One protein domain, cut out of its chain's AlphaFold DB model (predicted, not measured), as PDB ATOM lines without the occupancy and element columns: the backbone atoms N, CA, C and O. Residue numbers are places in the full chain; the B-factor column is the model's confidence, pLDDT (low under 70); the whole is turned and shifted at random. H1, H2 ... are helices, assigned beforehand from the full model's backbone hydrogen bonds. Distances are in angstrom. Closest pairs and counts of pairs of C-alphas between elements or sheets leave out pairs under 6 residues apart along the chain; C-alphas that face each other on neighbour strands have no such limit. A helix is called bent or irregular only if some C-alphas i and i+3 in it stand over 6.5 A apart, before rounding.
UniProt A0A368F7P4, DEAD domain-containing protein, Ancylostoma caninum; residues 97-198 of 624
ATOM      1  N   GLY A  97    -104.767   4.321 -14.901       89.06
ATOM      2  CA  GLY A  97    -105.261   3.616 -16.086       89.06
ATOM      3  C   GLY A  97    -105.955   4.555 -17.076       89.06
ATOM      4  O   GLY A  97    -105.686   4.479 -18.272       89.06
ATOM      5  N   ASP A  98    -106.776   5.488 -16.582       88.44
ATOM      6  CA  ASP A  98    -107.437   6.502 -17.418       88.44
ATOM      7  C   ASP A  98    -106.419   7.473 -18.033       88.44
ATOM      8  O   ASP A  98    -106.554   7.861 -19.193       88.44
ATOM      9  N   LEU A  99    -105.373   7.834 -17.279       90.44
ATOM     10  CA  LEU A  99    -104.271   8.659 -17.777       90.44
ATOM     11  C   LEU A  99    -103.513   7.945 -18.906       90.44
ATOM     12  O   LEU A  99    -103.281   8.530 -19.963       90.44
ATOM     13  N   TRP A 100    -103.186   6.664 -18.721       93.00
ATOM     14  CA  TRP A 100    -102.567   5.855 -19.770       93.00
ATOM     15  C   TRP A 100    -103.459   5.691 -20.991       93.00
ATOM     16  O   TRP A 100    -102.941   5.721 -22.102       93.00
ATOM     17  N   ALA A 101    -104.778   5.576 -20.826       92.00
ATOM     18  CA  ALA A 101    -105.697   5.530 -21.958       92.00
ATOM     19  C   ALA A 101    -105.600   6.803 -22.818       92.00
ATOM     20  O   ALA A 101    -105.534   6.705 -24.043       92.00
ATOM     21  N   GLN A 102    -105.504   7.987 -22.200       91.06
ATOM     22  CA  GLN A 102    -105.303   9.248 -22.930       91.06
ATOM     23  C   GLN A 102    -103.940   9.306 -23.632       91.06
ATOM     24  O   GLN A 102    -103.862   9.673 -24.804       91.06
ATOM     25  N   ILE A 103    -102.874   8.876 -22.952       92.06
ATOM     26  CA  ILE A 103    -101.517   8.816 -23.519       92.06
ATOM     27  C   ILE A 103    -101.456   7.851 -24.709       92.06
ATOM     28  O   ILE A 103    -100.846   8.162 -25.728       92.06
ATOM     29  N   ILE A 104    -102.106   6.691 -24.605       92.94
ATOM     30  CA  ILE A 104    -102.181   5.689 -25.673       92.94
ATOM     31  C   ILE A 104    -102.928   6.252 -26.887       92.94
ATOM     32  O   ILE A 104    -102.481   6.064 -28.018       92.94
ATOM     33  N   LEU A 105    -104.041   6.963 -26.672       90.50
ATOM     34  CA  LEU A 105    -104.781   7.618 -27.753       90.50
ATOM     35  C   LEU A 105    -103.934   8.672 -28.470       90.50
ATOM     36  O   LEU A 105    -104.003   8.771 -29.693       90.50
ATOM     37  N   GLU A 106    -103.123   9.431 -27.735       88.88
ATOM     38  CA  GLU A 106    -102.206  10.408 -28.324       88.88
ATOM     39  C   GLU A 106    -101.064   9.723 -29.091       88.88
ATOM     40  O   GLU A 106    -100.770  10.094 -30.226       88.88
ATOM     41  N   ALA A 107    -100.508   8.640 -28.542       89.38
ATOM     42  CA  ALA A 107     -99.443   7.864 -29.177       89.38
ATOM     43  C   ALA A 107     -99.905   7.230 -30.500       89.38
ATOM     44  O   ALA A 107     -99.137   7.174 -31.463       89.38
ATOM     45  N   LYS A 108    -101.176   6.801 -30.574       87.12
ATOM     46  CA  LYS A 108    -101.799   6.307 -31.812       87.12
ATOM     47  C   LYS A 108    -101.919   7.387 -32.891       87.12
ATOM     48  O   LYS A 108    -101.907   7.045 -34.069       87.12
ATOM     49  N   LYS A 109    -102.043   8.666 -32.522       85.56
ATOM     50  CA  LYS A 109    -102.146   9.779 -33.484       85.56
ATOM     51  C   LYS A 109    -100.784  10.243 -33.993       85.56
ATOM     52  O   LYS A 109    -100.690  10.681 -35.134       85.56
ATOM     53  N   SER A 110     -99.749  10.187 -33.153       74.75
ATOM     54  CA  SER A 110     -98.434  10.776 -33.441       74.75
ATOM     55  C   SER A 110     -97.404   9.805 -34.030       74.75
ATOM     56  O   SER A 110     -96.342  10.250 -34.461       74.75
ATOM     57  N   GLY A 111     -97.666   8.493 -34.026       75.44
ATOM     58  CA  GLY A 111     -96.702   7.467 -34.439       75.44
ATOM     59  C   GLY A 111     -97.189   6.517 -35.537       75.44
ATOM     60  O   GLY A 111     -98.358   6.505 -35.906       75.44
ATOM     61  N   SER A 112     -96.266   5.683 -36.034       76.44
ATOM     62  CA  SER A 112     -96.545   4.504 -36.869       76.44
ATOM     63  C   SER A 112     -96.421   3.225 -36.020       76.44
ATOM     64  O   SER A 112     -95.328   2.640 -35.967       76.44
ATOM     65  N   PRO A 113     -97.485   2.841 -35.284       80.06
ATOM     66  CA  PRO A 113     -97.461   1.689 -34.384       80.06
ATOM     67  C   PRO A 113     -97.262   0.379 -35.152       80.06
ATOM     68  O   PRO A 113     -97.711   0.255 -36.292       80.06
ATOM     69  N   SER A 114     -96.594  -0.598 -34.534       83.88
ATOM     70  CA  SER A 114     -96.498  -1.950 -35.094       83.88
ATOM     71  C   SER A 114     -97.780  -2.765 -34.874       83.88
ATOM     72  O   SER A 114     -98.673  -2.364 -34.125       83.88
ATOM     73  N   GLU A 115     -97.846  -3.960 -35.468       80.81
ATOM     74  CA  GLU A 115     -98.941  -4.919 -35.256       80.81
ATOM     75  C   GLU A 115     -99.091  -5.355 -33.785       80.81
ATOM     76  O   GLU A 115    -100.171  -5.758 -33.360       80.81
ATOM     77  N   HIS A 116     -98.035  -5.237 -32.972       82.19
ATOM     78  CA  HIS A 116     -98.051  -5.598 -31.549       82.19
ATOM     79  C   HIS A 116     -98.356  -4.424 -30.608       82.19
ATOM     80  O   HIS A 116     -98.450  -4.618 -29.391       82.19
ATOM     81  N   PHE A 117     -98.541  -3.214 -31.142       87.25
ATOM     82  CA  PHE A 117     -98.770  -2.015 -30.341       87.25
ATOM     83  C   PHE A 117    -100.030  -2.124 -29.477       87.25
ATOM     84  O   PHE A 117    -100.026  -1.719 -28.315       87.25
ATOM     85  N   GLU A 118    -101.106  -2.704 -30.014       87.62
ATOM     86  CA  GLU A 118    -102.357  -2.877 -29.269       87.62
ATOM     87  C   GLU A 118    -102.197  -3.850 -28.101       87.62
ATOM     88  O   GLU A 118    -102.637  -3.549 -26.991       87.62
ATOM     89  N   SER A 119    -101.479  -4.957 -28.306       88.00
ATOM     90  CA  SER A 119    -101.146  -5.909 -27.241       88.00
ATOM     91  C   SER A 119    -100.323  -5.254 -26.132       88.00
ATOM     92  O   SER A 119    -100.569  -5.499 -24.950       88.00
ATOM     93  N   LEU A 120     -99.386  -4.369 -26.489       88.69
ATOM     94  CA  LEU A 120     -98.600  -3.600 -25.522       88.69
ATOM     95  C   LEU A 120     -99.462  -2.588 -24.757       88.69
ATOM     96  O   LEU A 120     -99.338  -2.479 -23.539       88.69
ATOM     97  N   CYS A 121    -100.374  -1.892 -25.434       90.94
ATOM     98  CA  CYS A 121    -101.325  -0.978 -24.797       90.94
ATOM     99  C   CYS A 121    -102.238  -1.709 -23.803       90.94
ATOM    100  O   CYS A 121    -102.405  -1.261 -22.667       90.94
ATOM    101  N   CYS A 122    -102.771  -2.869 -24.196       89.81
ATOM    102  CA  CYS A 122    -103.549  -3.741 -23.320       89.81
ATOM    103  C   CYS A 122    -102.731  -4.179 -22.101       89.81
ATOM    104  O   CYS A 122    -103.227  -4.115 -20.978       89.81
ATOM    105  N   ALA A 123    -101.465  -4.551 -22.295       90.56
ATOM    106  CA  ALA A 123    -100.571  -4.924 -21.207       90.56
ATOM    107  C   ALA A 123    -100.312  -3.772 -20.220       90.56
ATOM    108  O   ALA A 123    -100.294  -3.996 -19.009       90.56
ATOM    109  N   VAL A 124    -100.162  -2.534 -20.705       91.44
ATOM    110  CA  VAL A 124    -100.011  -1.334 -19.862       91.44
ATOM    111  C   VAL A 124    -101.267  -1.077 -19.032       91.44
ATOM    112  O   VAL A 124    -101.171  -0.846 -17.826       91.44
ATOM    113  N   ILE A 125    -102.452  -1.164 -19.635       91.94
ATOM    114  CA  ILE A 125    -103.721  -0.960 -18.919       91.94
ATOM    115  C   ILE A 125    -103.953  -2.077 -17.889       91.94
ATOM    116  O   ILE A 125    -104.302  -1.793 -16.743       91.94
ATOM    117  N   LEU A 126    -103.709  -3.338 -18.259       88.81
ATOM    118  CA  LEU A 126    -103.836  -4.488 -17.357       88.81
ATOM    119  C   LEU A 126    -102.851  -4.413 -16.192       88.81
ATOM    120  O   LEU A 126    -103.246  -4.651 -15.052       88.81
ATOM    121  N   SER A 127    -101.603  -4.024 -16.458       89.12
ATOM    122  CA  SER A 127    -100.605  -3.784 -15.417       89.12
ATOM    123  C   SER A 127    -101.118  -2.761 -14.404       89.12
ATOM    124  O   SER A 127    -101.167  -3.063 -13.215       89.12
ATOM    125  N   ASN A 128    -101.630  -1.617 -14.874       88.81
ATOM    126  CA  ASN A 128    -102.208  -0.582 -14.014       88.81
ATOM    127  C   ASN A 128    -103.428  -1.061 -13.217       88.81
ATOM    128  O   ASN A 128    -103.607  -0.680 -12.063       88.81
ATOM    129  N   LEU A 129    -104.276  -1.906 -13.801       86.19
ATOM    130  CA  LEU A 129    -105.416  -2.482 -13.090       86.19
ATOM    131  C   LEU A 129    -104.951  -3.401 -11.950       86.19
ATOM    132  O   LEU A 129    -105.476  -3.324 -10.837       86.19
ATOM    133  N   VAL A 130    -103.963  -4.257 -12.219       80.81
ATOM    134  CA  VAL A 130    -103.409  -5.203 -11.242       80.81
ATOM    135  C   VAL A 130    -102.654  -4.467 -10.139       80.81
ATOM    136  O   VAL A 130    -102.876  -4.763  -8.963       80.81
ATOM    137  N   THR A 131    -101.804  -3.498 -10.484       79.06
ATOM    138  CA  THR A 131    -101.055  -2.700  -9.503       79.06
ATOM    139  C   THR A 131    -101.995  -1.852  -8.656       79.06
ATOM    140  O   THR A 131    -101.838  -1.825  -7.444       79.06
ATOM    141  N   ASN A 132    -103.047  -1.262  -9.224       79.31
ATOM    142  CA  ASN A 132    -104.016  -0.486  -8.449       79.31
ATOM    143  C   ASN A 132    -104.854  -1.375  -7.505       79.31
ATOM    144  O   ASN A 132    -105.066  -1.036  -6.344       79.31
ATOM    145  N   LYS A 133    -105.300  -2.555  -7.959       79.56
ATOM    146  CA  LYS A 133    -106.133  -3.456  -7.138       79.56
ATOM    147  C   LYS A 133    -105.356  -4.232  -6.080       79.56
ATOM    148  O   LYS A 133    -105.901  -4.483  -5.007       79.56
ATOM    149  N   ARG A 134    -104.139  -4.681  -6.393       75.06
ATOM    150  CA  ARG A 134    -103.337  -5.531  -5.500       75.06
ATOM    151  C   ARG A 134    -102.185  -4.796  -4.830       75.06
ATOM    152  O   ARG A 134    -101.729  -5.264  -3.792       75.06
ATOM    153  N   GLY A 135    -101.725  -3.679  -5.386       77.06
ATOM    154  CA  GLY A 135    -100.616  -2.885  -4.858       77.06
ATOM    155  C   GLY A 135     -99.407  -3.763  -4.522       77.06
ATOM    156  O   GLY A 135     -98.865  -4.412  -5.422       77.06
ATOM    157  N   PRO A 136     -98.997  -3.839  -3.244       69.81
ATOM    158  CA  PRO A 136     -97.869  -4.663  -2.807       69.81
ATOM    159  C   PRO A 136     -98.150  -6.178  -2.828       69.81
ATOM    160  O   PRO A 136     -97.213  -6.966  -2.827       69.81
ATOM    161  N   LEU A 137     -99.416  -6.610  -2.884       68.38
ATOM    162  CA  LEU A 137     -99.824  -8.024  -2.945       68.38
ATOM    163  C   LEU A 137     -99.903  -8.564  -4.385       68.38
ATOM    164  O   LEU A 137    -100.493  -9.622  -4.636       68.38
ATOM    165  N   ARG A 138     -99.388  -7.819  -5.368       74.75
ATOM    166  CA  ARG A 138     -99.384  -8.248  -6.770       74.75
ATOM    167  C   ARG A 138     -98.448  -9.439  -6.967       74.75
ATOM    168  O   ARG A 138     -97.378  -9.514  -6.374       74.75
ATOM    169  N   ILE A 139     -98.860 -10.360  -7.831       77.44
ATOM    170  CA  ILE A 139     -98.064 -11.529  -8.208       77.44
ATOM    171  C   ILE A 139     -97.634 -11.311  -9.650       77.44
ATOM    172  O   ILE A 139     -98.481 -11.063 -10.508       77.44
ATOM    173  N   TYR A 140     -96.329 -11.372  -9.904       75.50
ATOM    174  CA  TYR A 140     -95.796 -11.285 -11.257       75.50
ATOM    175  C   TYR A 140     -96.057 -12.584 -12.013       75.50
ATOM    176  O   TYR A 140     -95.955 -13.673 -11.447       75.50
ATOM    177  N   LEU A 141     -96.372 -12.457 -13.301       74.12
ATOM    178  CA  LEU A 141     -96.451 -13.607 -14.191       74.12
ATOM    179  C   LEU A 141     -95.074 -14.298 -14.284       74.12
ATOM    180  O   LEU A 141     -94.050 -13.606 -14.214       74.12
ATOM    181  N   PRO A 142     -95.036 -15.637 -14.425       75.25
ATOM    182  CA  PRO A 142     -93.799 -16.369 -14.672       75.25
ATOM    183  C   PRO A 142     -93.037 -15.796 -15.869       75.25
ATOM    184  O   PRO A 142     -93.631 -15.434 -16.886       75.25
ATOM    185  N   GLU A 143     -91.718 -15.709 -15.745       68.94
ATOM    186  CA  GLU A 143     -90.868 -15.232 -16.830       68.94
ATOM    187  C   GLU A 143     -90.789 -16.298 -17.931       68.94
ATOM    188  O   GLU A 143     -90.471 -17.456 -17.660       68.94
ATOM    189  N   LYS A 144     -91.107 -15.924 -19.176       67.06
ATOM    190  CA  LYS A 144     -90.951 -16.819 -20.330       67.06
ATOM    191  C   LYS A 144     -89.493 -16.812 -20.790       67.06
ATOM    192  O   LYS A 144     -89.026 -15.837 -21.383       67.06
ATOM    193  N   GLU A 145     -88.788 -17.916 -20.558       64.38
ATOM    194  CA  GLU A 145     -87.449 -18.127 -21.112       64.38
ATOM    195  C   GLU A 145     -87.498 -18.125 -22.650       64.38
ATOM    196  O   GLU A 145     -88.307 -18.815 -23.268       64.38
ATOM    197  N   GLY A 146     -86.642 -17.319 -23.285       60.44
ATOM    198  CA  GLY A 146     -86.528 -17.272 -24.747       60.44
ATOM    199  C   GLY A 146     -87.611 -16.473 -25.483       60.44
ATOM    200  O   GLY A 146     -87.711 -16.594 -26.705       60.44
ATOM    201  N   ALA A 147     -88.398 -15.637 -24.791       63.88
ATOM    202  CA  ALA A 147     -89.364 -14.740 -25.430       63.88
ATOM    203  C   ALA A 147     -88.668 -13.803 -26.445       63.88
ATOM    204  O   ALA A 147     -88.012 -12.825 -26.076       63.88
ATOM    205  N   LYS A 148     -88.799 -14.101 -27.747       62.16
ATOM    206  CA  LYS A 148     -88.286 -13.256 -28.835       62.16
ATOM    207  C   LYS A 148     -89.185 -12.037 -29.004       62.16
ATOM    208  O   LYS A 148     -90.064 -12.001 -29.858       62.16
ATOM    209  N   ARG A 149     -88.951 -11.024 -28.177       69.69
ATOM    210  CA  ARG A 149     -89.595  -9.715 -28.307       69.69
ATOM    211  C   ARG A 149     -88.924  -8.991 -29.475       69.69
ATOM    212  O   ARG A 149     -87.750  -8.636 -29.387       69.69
ATOM    213  N   GLY A 150     -89.628  -8.873 -30.600       68.19
ATOM    214  CA  GLY A 150     -89.101  -8.250 -31.818       68.19
ATOM    215  C   GLY A 150     -88.677  -6.789 -31.611       68.19
ATOM    216  O   GLY A 150     -89.090  -6.136 -30.650       68.19
ATOM    217  N   LEU A 151     -87.870  -6.259 -32.540       73.50
ATOM    218  CA  LEU A 151     -87.433  -4.850 -32.557       73.50
ATOM    219  C   LEU A 151     -88.616  -3.864 -32.512       73.50
ATOM    220  O   LEU A 151     -88.502  -2.782 -31.933       73.50
ATOM    221  N   ASP A 152     -89.762  -4.274 -33.049       76.69
ATOM    222  CA  ASP A 152     -90.998  -3.495 -33.065       76.69
ATOM    223  C   ASP A 152     -91.556  -3.219 -31.662       76.69
ATOM    224  O   ASP A 152     -91.992  -2.105 -31.386       76.69
ATOM    225  N   VAL A 153     -91.430  -4.160 -30.719       79.44
ATOM    226  CA  VAL A 153     -91.881  -3.972 -29.324       79.44
ATOM    227  C   VAL A 153     -91.040  -2.910 -28.614       79.44
ATOM    228  O   VAL A 153     -91.544  -2.125 -27.810       79.44
ATOM    229  N   ILE A 154     -89.743  -2.850 -28.927       80.56
ATOM    230  CA  ILE A 154     -88.835  -1.829 -28.393       80.56
ATOM    231  C   ILE A 154     -89.207  -0.455 -28.959       80.56
ATOM    232  O   ILE A 154     -89.274   0.520 -28.206       80.56
ATOM    233  N   LYS A 155     -89.477  -0.381 -30.268       83.94
ATOM    234  CA  LYS A 155     -89.925   0.842 -30.948       83.94
ATOM    235  C   LYS A 155     -91.247   1.350 -30.361       83.94
ATOM    236  O   LYS A 155     -91.335   2.521 -29.999       83.94
ATOM    237  N   ASP A 156     -92.226   0.471 -30.194       85.75
ATOM    238  CA  ASP A 156     -93.554   0.790 -29.664       85.75
ATOM    239  C   ASP A 156     -93.518   1.208 -28.192       85.75
ATOM    240  O   ASP A 156     -94.152   2.188 -27.797       85.75
ATOM    241  N   ARG A 157     -92.703   0.533 -27.374       87.75
ATOM    242  CA  ARG A 157     -92.463   0.945 -25.986       87.75
ATOM    243  C   ARG A 157     -91.835   2.332 -25.923       87.75
ATOM    244  O   ARG A 157     -92.216   3.137 -25.075       87.75
ATOM    245  N   ARG A 158     -90.878   2.623 -26.808       86.25
ATOM    246  CA  ARG A 158     -90.253   3.947 -26.891       86.25
ATOM    247  C   ARG A 158     -91.272   5.009 -27.290       86.25
ATOM    248  O   ARG A 158     -91.290   6.064 -26.672       86.25
ATOM    249  N   LEU A 159     -92.140   4.718 -28.258       87.56
ATOM    250  CA  LEU A 159     -93.230   5.609 -28.658       87.56
ATOM    251  C   LEU A 159     -94.167   5.921 -27.477       87.56
ATOM    252  O   LEU A 159     -94.433   7.093 -27.219       87.56
ATOM    253  N   LEU A 160     -94.611   4.904 -26.725       88.31
ATOM    254  CA  LEU A 160     -95.477   5.094 -25.553       88.31
ATOM    255  C   LEU A 160     -94.814   5.934 -24.461       88.31
ATOM    256  O   LEU A 160     -95.438   6.857 -23.948       88.31
ATOM    257  N   LEU A 161     -93.557   5.643 -24.121       88.62
ATOM    258  CA  LEU A 161     -92.846   6.369 -23.067       88.62
ATOM    259  C   LEU A 161     -92.545   7.816 -23.471       88.62
ATOM    260  O   LEU A 161     -92.766   8.716 -22.671       88.62
ATOM    261  N   THR A 162     -92.123   8.065 -24.713       87.44
ATOM    262  CA  THR A 162     -91.908   9.433 -25.211       87.44
ATOM    263  C   THR A 162     -93.213  10.228 -25.234       87.44
ATOM    264  O   THR A 162     -93.232  11.399 -24.852       87.44
ATOM    265  N   THR A 163     -94.318   9.592 -25.634       90.00
ATOM    266  CA  THR A 163     -95.638  10.235 -25.616       90.00
ATOM    267  C   THR A 163     -96.089  10.517 -24.187       90.00
ATOM    268  O   THR A 163     -96.579  11.609 -23.916       90.00
ATOM    269  N   ALA A 164     -95.871   9.582 -23.256       88.62
ATOM    270  CA  ALA A 164     -96.164   9.777 -21.840       88.62
ATOM    271  C   ALA A 164     -95.400  10.974 -21.275       88.62
ATOM    272  O   ALA A 164     -96.009  11.827 -20.640       88.62
ATOM    273  N   THR A 165     -94.101  11.088 -21.567       85.94
ATOM    274  CA  THR A 165     -93.287  12.236 -21.154       85.94
ATOM    275  C   THR A 165     -93.865  13.543 -21.694       85.94
ATOM    276  O   THR A 165     -94.157  14.439 -20.909       85.94
ATOM    277  N   SER A 166     -94.139  13.630 -23.001       84.75
ATOM    278  CA  SER A 166     -94.704  14.851 -23.599       84.75
ATOM    279  C   SER A 166     -96.098  15.198 -23.063       84.75
ATOM    280  O   SER A 166     -96.450  16.372 -22.948       84.75
ATOM    281  N   TYR A 167     -96.910  14.190 -22.745       88.06
ATOM    282  CA  TYR A 167     -98.241  14.383 -22.178       88.06
ATOM    283  C   TYR A 167     -98.157  14.890 -20.735       88.06
ATOM    284  O   TYR A 167     -98.836  15.851 -20.378       88.06
ATOM    285  N   LEU A 168     -97.291  14.284 -19.917       85.19
ATOM    286  CA  LEU A 168     -97.054  14.685 -18.530       85.19
ATOM    287  C   LEU A 168     -96.465  16.097 -18.436       85.19
ATOM    288  O   LEU A 168     -96.874  16.857 -17.566       85.19
ATOM    289  N   GLU A 169     -95.587  16.491 -19.362       80.44
ATOM    290  CA  GLU A 169     -95.062  17.864 -19.461       80.44
ATOM    291  C   GLU A 169     -96.160  18.915 -19.691       80.44
ATOM    292  O   GLU A 169     -96.008  20.074 -19.307       80.44
ATOM    293  N   LYS A 170     -97.278  18.521 -20.311       83.94
ATOM    294  CA  LYS A 170     -98.417  19.392 -20.635       83.94
ATOM    295  C   LYS A 170     -99.557  19.317 -19.612       83.94
ATOM    296  O   LYS A 170    -100.515  20.089 -19.733       83.94
ATOM    297  N   LEU A 171     -99.477  18.395 -18.649       84.06
ATOM    298  CA  LEU A 171    -100.531  18.085 -17.685       84.06
ATOM    299  C   LEU A 171    -100.548  19.080 -16.520       84.06
ATOM    300  O   LEU A 171     -99.525  19.371 -15.904       84.06
ATOM    301  N   ASN A 172    -101.735  19.563 -16.154       84.00
ATOM    302  CA  ASN A 172    -101.913  20.373 -14.958       84.00
ATOM    303  C   ASN A 172    -101.943  19.496 -13.693       84.00
ATOM    304  O   ASN A 172    -103.006  19.051 -13.253       84.00
ATOM    305  N   PHE A 173    -100.787  19.298 -13.061       81.12
ATOM    306  CA  PHE A 173    -100.659  18.478 -11.851       81.12
ATOM    307  C   PHE A 173    -101.533  18.937 -10.673       81.12
ATOM    308  O   PHE A 173    -101.944  18.098  -9.875       81.12
ATOM    309  N   SER A 174    -101.900  20.222 -10.587       78.00
ATOM    310  CA  SER A 174    -102.793  20.720  -9.522       78.00
ATOM    311  C   SER A 174    -104.205  20.118  -9.568       78.00
ATOM    312  O   SER A 174    -104.926  20.134  -8.573       78.00
ATOM    313  N   THR A 175    -104.598  19.562 -10.716       83.31
ATOM    314  CA  THR A 175    -105.932  18.986 -10.953       83.31
ATOM    315  C   THR A 175    -105.969  17.461 -10.829       83.31
ATOM    316  O   THR A 175    -107.042  16.860 -10.914       83.31
ATOM    317  N   VAL A 176    -104.820  16.819 -10.587       83.75
ATOM    318  CA  VAL A 176    -104.689  15.362 -10.458       83.75
ATOM    319  C   VAL A 176    -105.220  14.901  -9.097       83.75
ATOM    320  O   VAL A 176    -104.758  15.346  -8.050       83.75
ATOM    321  N   LYS A 177    -106.192  13.977  -9.103       84.62
ATOM    322  CA  LYS A 177    -106.851  13.445  -7.887       84.62
ATOM    323  C   LYS A 177    -106.489  11.993  -7.555       84.62
ATOM    324  O   LYS A 177    -107.142  11.371  -6.720       84.62
ATOM    325  N   PHE A 178    -105.482  11.436  -8.217       80.69
ATOM    326  CA  PHE A 178    -105.047  10.048  -8.058       80.69
ATOM    327  C   PHE A 178    -103.529   9.977  -7.874       80.69
ATOM    328  O   PHE A 178    -102.799  10.878  -8.279       80.69
ATOM    329  N   SER A 179    -103.051   8.902  -7.247       79.88
ATOM    330  CA  SER A 179    -101.615   8.672  -7.062       79.88
ATOM    331  C   SER A 179    -100.961   8.254  -8.376       79.88
ATOM    332  O   SER A 179    -101.494   7.388  -9.063       79.88
ATOM    333  N   LEU A 180     -99.788   8.810  -8.687       78.69
ATOM    334  CA  LEU A 180     -98.924   8.359  -9.790       78.69
ATOM    335  C   LEU A 180     -97.975   7.216  -9.372       78.69
ATOM    336  O   LEU A 180     -97.079   6.838 -10.122       78.69
ATOM    337  N   SER A 181     -98.152   6.650  -8.175       72.44
ATOM    338  CA  SER A 181     -97.433   5.443  -7.748       72.44
ATOM    339  C   SER A 181     -97.669   4.287  -8.721       72.44
ATOM    340  O   SER A 181     -98.801   4.083  -9.158       72.44
ATOM    341  N   ASP A 182     -96.623   3.509  -9.013       70.19
ATOM    342  CA  ASP A 182     -96.666   2.399  -9.976       70.19
ATOM    343  C   ASP A 182     -97.130   2.828 -11.394       70.19
ATOM    344  O   ASP A 182     -97.658   2.006 -12.141       70.19
ATOM    345  N   PHE A 183     -96.896   4.095 -11.797       81.94
ATOM    346  CA  PHE A 183     -97.234   4.611 -13.139       81.94
ATOM    347  C   PHE A 183     -96.698   3.727 -14.271       81.94
ATOM    348  O   PHE A 183     -97.354   3.566 -15.298       81.94
ATOM    349  N   TRP A 184     -95.520   3.131 -14.083       84.25
ATOM    350  CA  TRP A 184     -94.943   2.172 -15.017       84.25
ATOM    351  C   TRP A 184     -94.238   1.029 -14.277       84.25
ATOM    352  O   TRP A 184     -93.112   1.184 -13.807       84.25
ATOM    353  N   ASP A 185     -94.863  -0.152 -14.229       83.00
ATOM    354  CA  ASP A 185     -94.217  -1.395 -13.783       83.00
ATOM    355  C   ASP A 185     -93.787  -2.218 -15.005       83.00
ATOM    356  O   ASP A 185     -94.551  -3.012 -15.558       83.00
ATOM    357  N   GLY A 186     -92.546  -2.011 -15.450       82.12
ATOM    358  CA  GLY A 186     -92.030  -2.642 -16.665       82.12
ATOM    359  C   GLY A 186     -92.050  -4.171 -16.629       82.12
ATOM    360  O   GLY A 186     -92.267  -4.788 -17.668       82.12
ATOM    361  N   ARG A 187     -91.873  -4.794 -15.457       80.06
ATOM    362  CA  ARG A 187     -91.890  -6.258 -15.324       80.06
ATOM    363  C   ARG A 187     -93.305  -6.799 -15.498       80.06
ATOM    364  O   ARG A 187     -93.494  -7.765 -16.233       80.06
ATOM    365  N   MET A 188     -94.289  -6.164 -14.864       81.31
ATOM    366  CA  MET A 188     -95.694  -6.548 -15.004       81.31
ATOM    367  C   MET A 188     -96.194  -6.312 -16.435       81.31
ATOM    368  O   MET A 188     -96.801  -7.204 -17.017       81.31
ATOM    369  N   VAL A 189     -95.880  -5.153 -17.031       87.44
ATOM    370  CA  VAL A 189     -96.262  -4.825 -18.417       87.44
ATOM    371  C   VAL A 189     -95.714  -5.863 -19.391       87.44
ATOM    372  O   VAL A 189     -96.450  -6.379 -20.221       87.44
ATOM    373  N   ILE A 190     -94.433  -6.204 -19.279       85.06
ATOM    374  CA  ILE A 190     -93.809  -7.161 -20.191       85.06
ATOM    375  C   ILE A 190     -94.329  -8.586 -19.967       85.06
ATOM    376  O   ILE A 190     -94.592  -9.287 -20.939       85.06
ATOM    377  N   GLY A 191     -94.565  -8.991 -18.715       81.75
ATOM    378  CA  GLY A 191     -95.214 -10.267 -18.418       81.75
ATOM    379  C   GLY A 191     -96.611 -10.354 -19.038       81.75
ATOM    380  O   GLY A 191     -96.920 -11.322 -19.724       81.75
ATOM    381  N   CYS A 192     -97.446  -9.325 -18.868       85.38
ATOM    382  CA  CYS A 192     -98.768  -9.281 -19.493       85.38
ATOM    383  C   CYS A 192     -98.674  -9.314 -21.024       85.38
ATOM    384  O   CYS A 192     -99.429 -10.042 -21.659       85.38
ATOM    385  N   PHE A 193     -97.732  -8.575 -21.613       86.94
ATOM    386  CA  PHE A 193     -97.510  -8.543 -23.058       86.94
ATOM    387  C   PHE A 193     -97.158  -9.923 -23.623       86.94
ATOM    388  O   PHE A 193     -97.798 -10.375 -24.570       86.94
ATOM    389  N   ASP A 194     -96.197 -10.622 -23.015       84.06
ATOM    390  CA  ASP A 194     -95.769 -11.945 -23.480       84.06
ATOM    391  C   ASP A 194     -96.917 -12.965 -23.435       84.06
ATOM    392  O   ASP A 194     -97.021 -13.821 -24.312       84.06
ATOM    393  N   TYR A 195     -97.793 -12.874 -22.430       81.62
ATOM    394  CA  TYR A 195     -98.971 -13.737 -22.313       81.62
ATOM    395  C   TYR A 195    -100.082 -13.372 -23.306       81.62
ATOM    396  O   TYR A 195    -100.715 -14.276 -23.842       81.62
ATOM    397  N   ILE A 196    -100.290 -12.084 -23.601       83.75
ATOM    398  CA  ILE A 196    -101.253 -11.633 -24.622       83.75
ATOM    399  C   ILE A 196    -100.809 -12.085 -26.018       83.75
ATOM    400  O   ILE A 196    -101.622 -12.563 -26.802       83.75
ATOM    401  N   CYS A 197     -99.518 -11.961 -26.331       79.25
ATOM    402  CA  CYS A 197     -98.973 -12.303 -27.645       79.25
ATOM    403  C   CYS A 197     -98.773 -13.808 -27.868       79.25
ATOM    404  O   CYS A 197     -98.568 -14.224 -29.005       79.25
ATOM    405  N   ALA A 198     -98.810 -14.629 -26.817       70.75
ATOM    406  CA  ALA A 198     -98.519 -16.054 -26.922       70.75
ATOM    407  C   ALA A 198     -99.549 -16.856 -27.732       70.75
ATOM    408  O   ALA A 198     -99.208 -17.953 -28.157       70.75
TER     409      ALA A 198
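Overview. This is residues 97 to 198 of the 624 residues of the protein "DEAD domain-containing protein" of Ancylostoma caninum (UniProt A0A368F7P4). Picture a flat slab of four helices: H1 and H2 form a loose hairpin, H3 packs across H1 and meets H2 near the first residues of both, making a corner there, and H4 packs slantwise on H2, away from H1. H2 touches the three other helices, while two long links loop out from the body and residues 169 to 175 stick out freely. The printed part has 102 residues with four named helices, H1, H2, H3 and H4 in that order, and no named strand, and its class is all helix. It is compact, with a radius of gyration of the C-alphas of 13.8 A, and spans 44 by 36 by 14 A.

Along the chain. Find C-alpha 97 at (-105.261, 3.616, -16.086); from there H1 runs through residues 97 to 110, 20.0 A from first to last C-alpha. Next look at residues 117 to 137 for H2, 28.1 A long, beginning with C-alpha 117 at (-98.770, -2.015, -30.341). H2 has a kink of 59 degrees near residue 131 and is irregular, with C-alphas 133 and 136 lying 9.4 A apart. Go on to residues 151 to 170 for H3, 29.2 A long. Last, residues 186 to 197 make H4, 16.2 A long, ending with C-alpha 197 at (-98.973, -12.303, -27.645).

Arrangement. Begin at the hub, H2. H1 and H2 are a helical hairpin: they touch, H2 with residues 121 to 129 alone, at a shallow tilt of 18 degrees, opposite ways, and their closest C-alphas, those of Gly 97 and Asn 128, are 5.6 A apart. H4 touches residues 119 to 127 of H2 at a steep tilt of 51 degrees, opposite ways; look at Ala 123 and Cys 192, whose C-alphas are the closest at 5.0 A. H2, with residues 117 to 120 alone, touches residues 153 to 157 of H3 at a steep tilt of 65 degrees, the same way, the closest C-alphas being those of Phe 117 and Asp 156, 6.0 A apart. Residues 159 to 167 of H3 touch H1, only just about perpendicular at 70.2 degrees, with the C-alphas of Ile 103 and Ala 164 closest at 5.7 A. H4 is apart from H1 and from H3. In H1 and H4 every O i to N i+4 pair is within hydrogen-bond range; in H2 it is 15 of 17 and in H3 15 of 16.

Size, cuts and confidence. The two C-alphas farthest apart are those of Gly 146 and Ser 174, at 44.0 A. The printed part has no cut. The link from H1 to H2 is short, while residues 138 to 150 and 171 to 185 are long links. Mean pLDDT of the printed part is 82.0; look for values under 70 at residues 136 to 137 and 143 to 150.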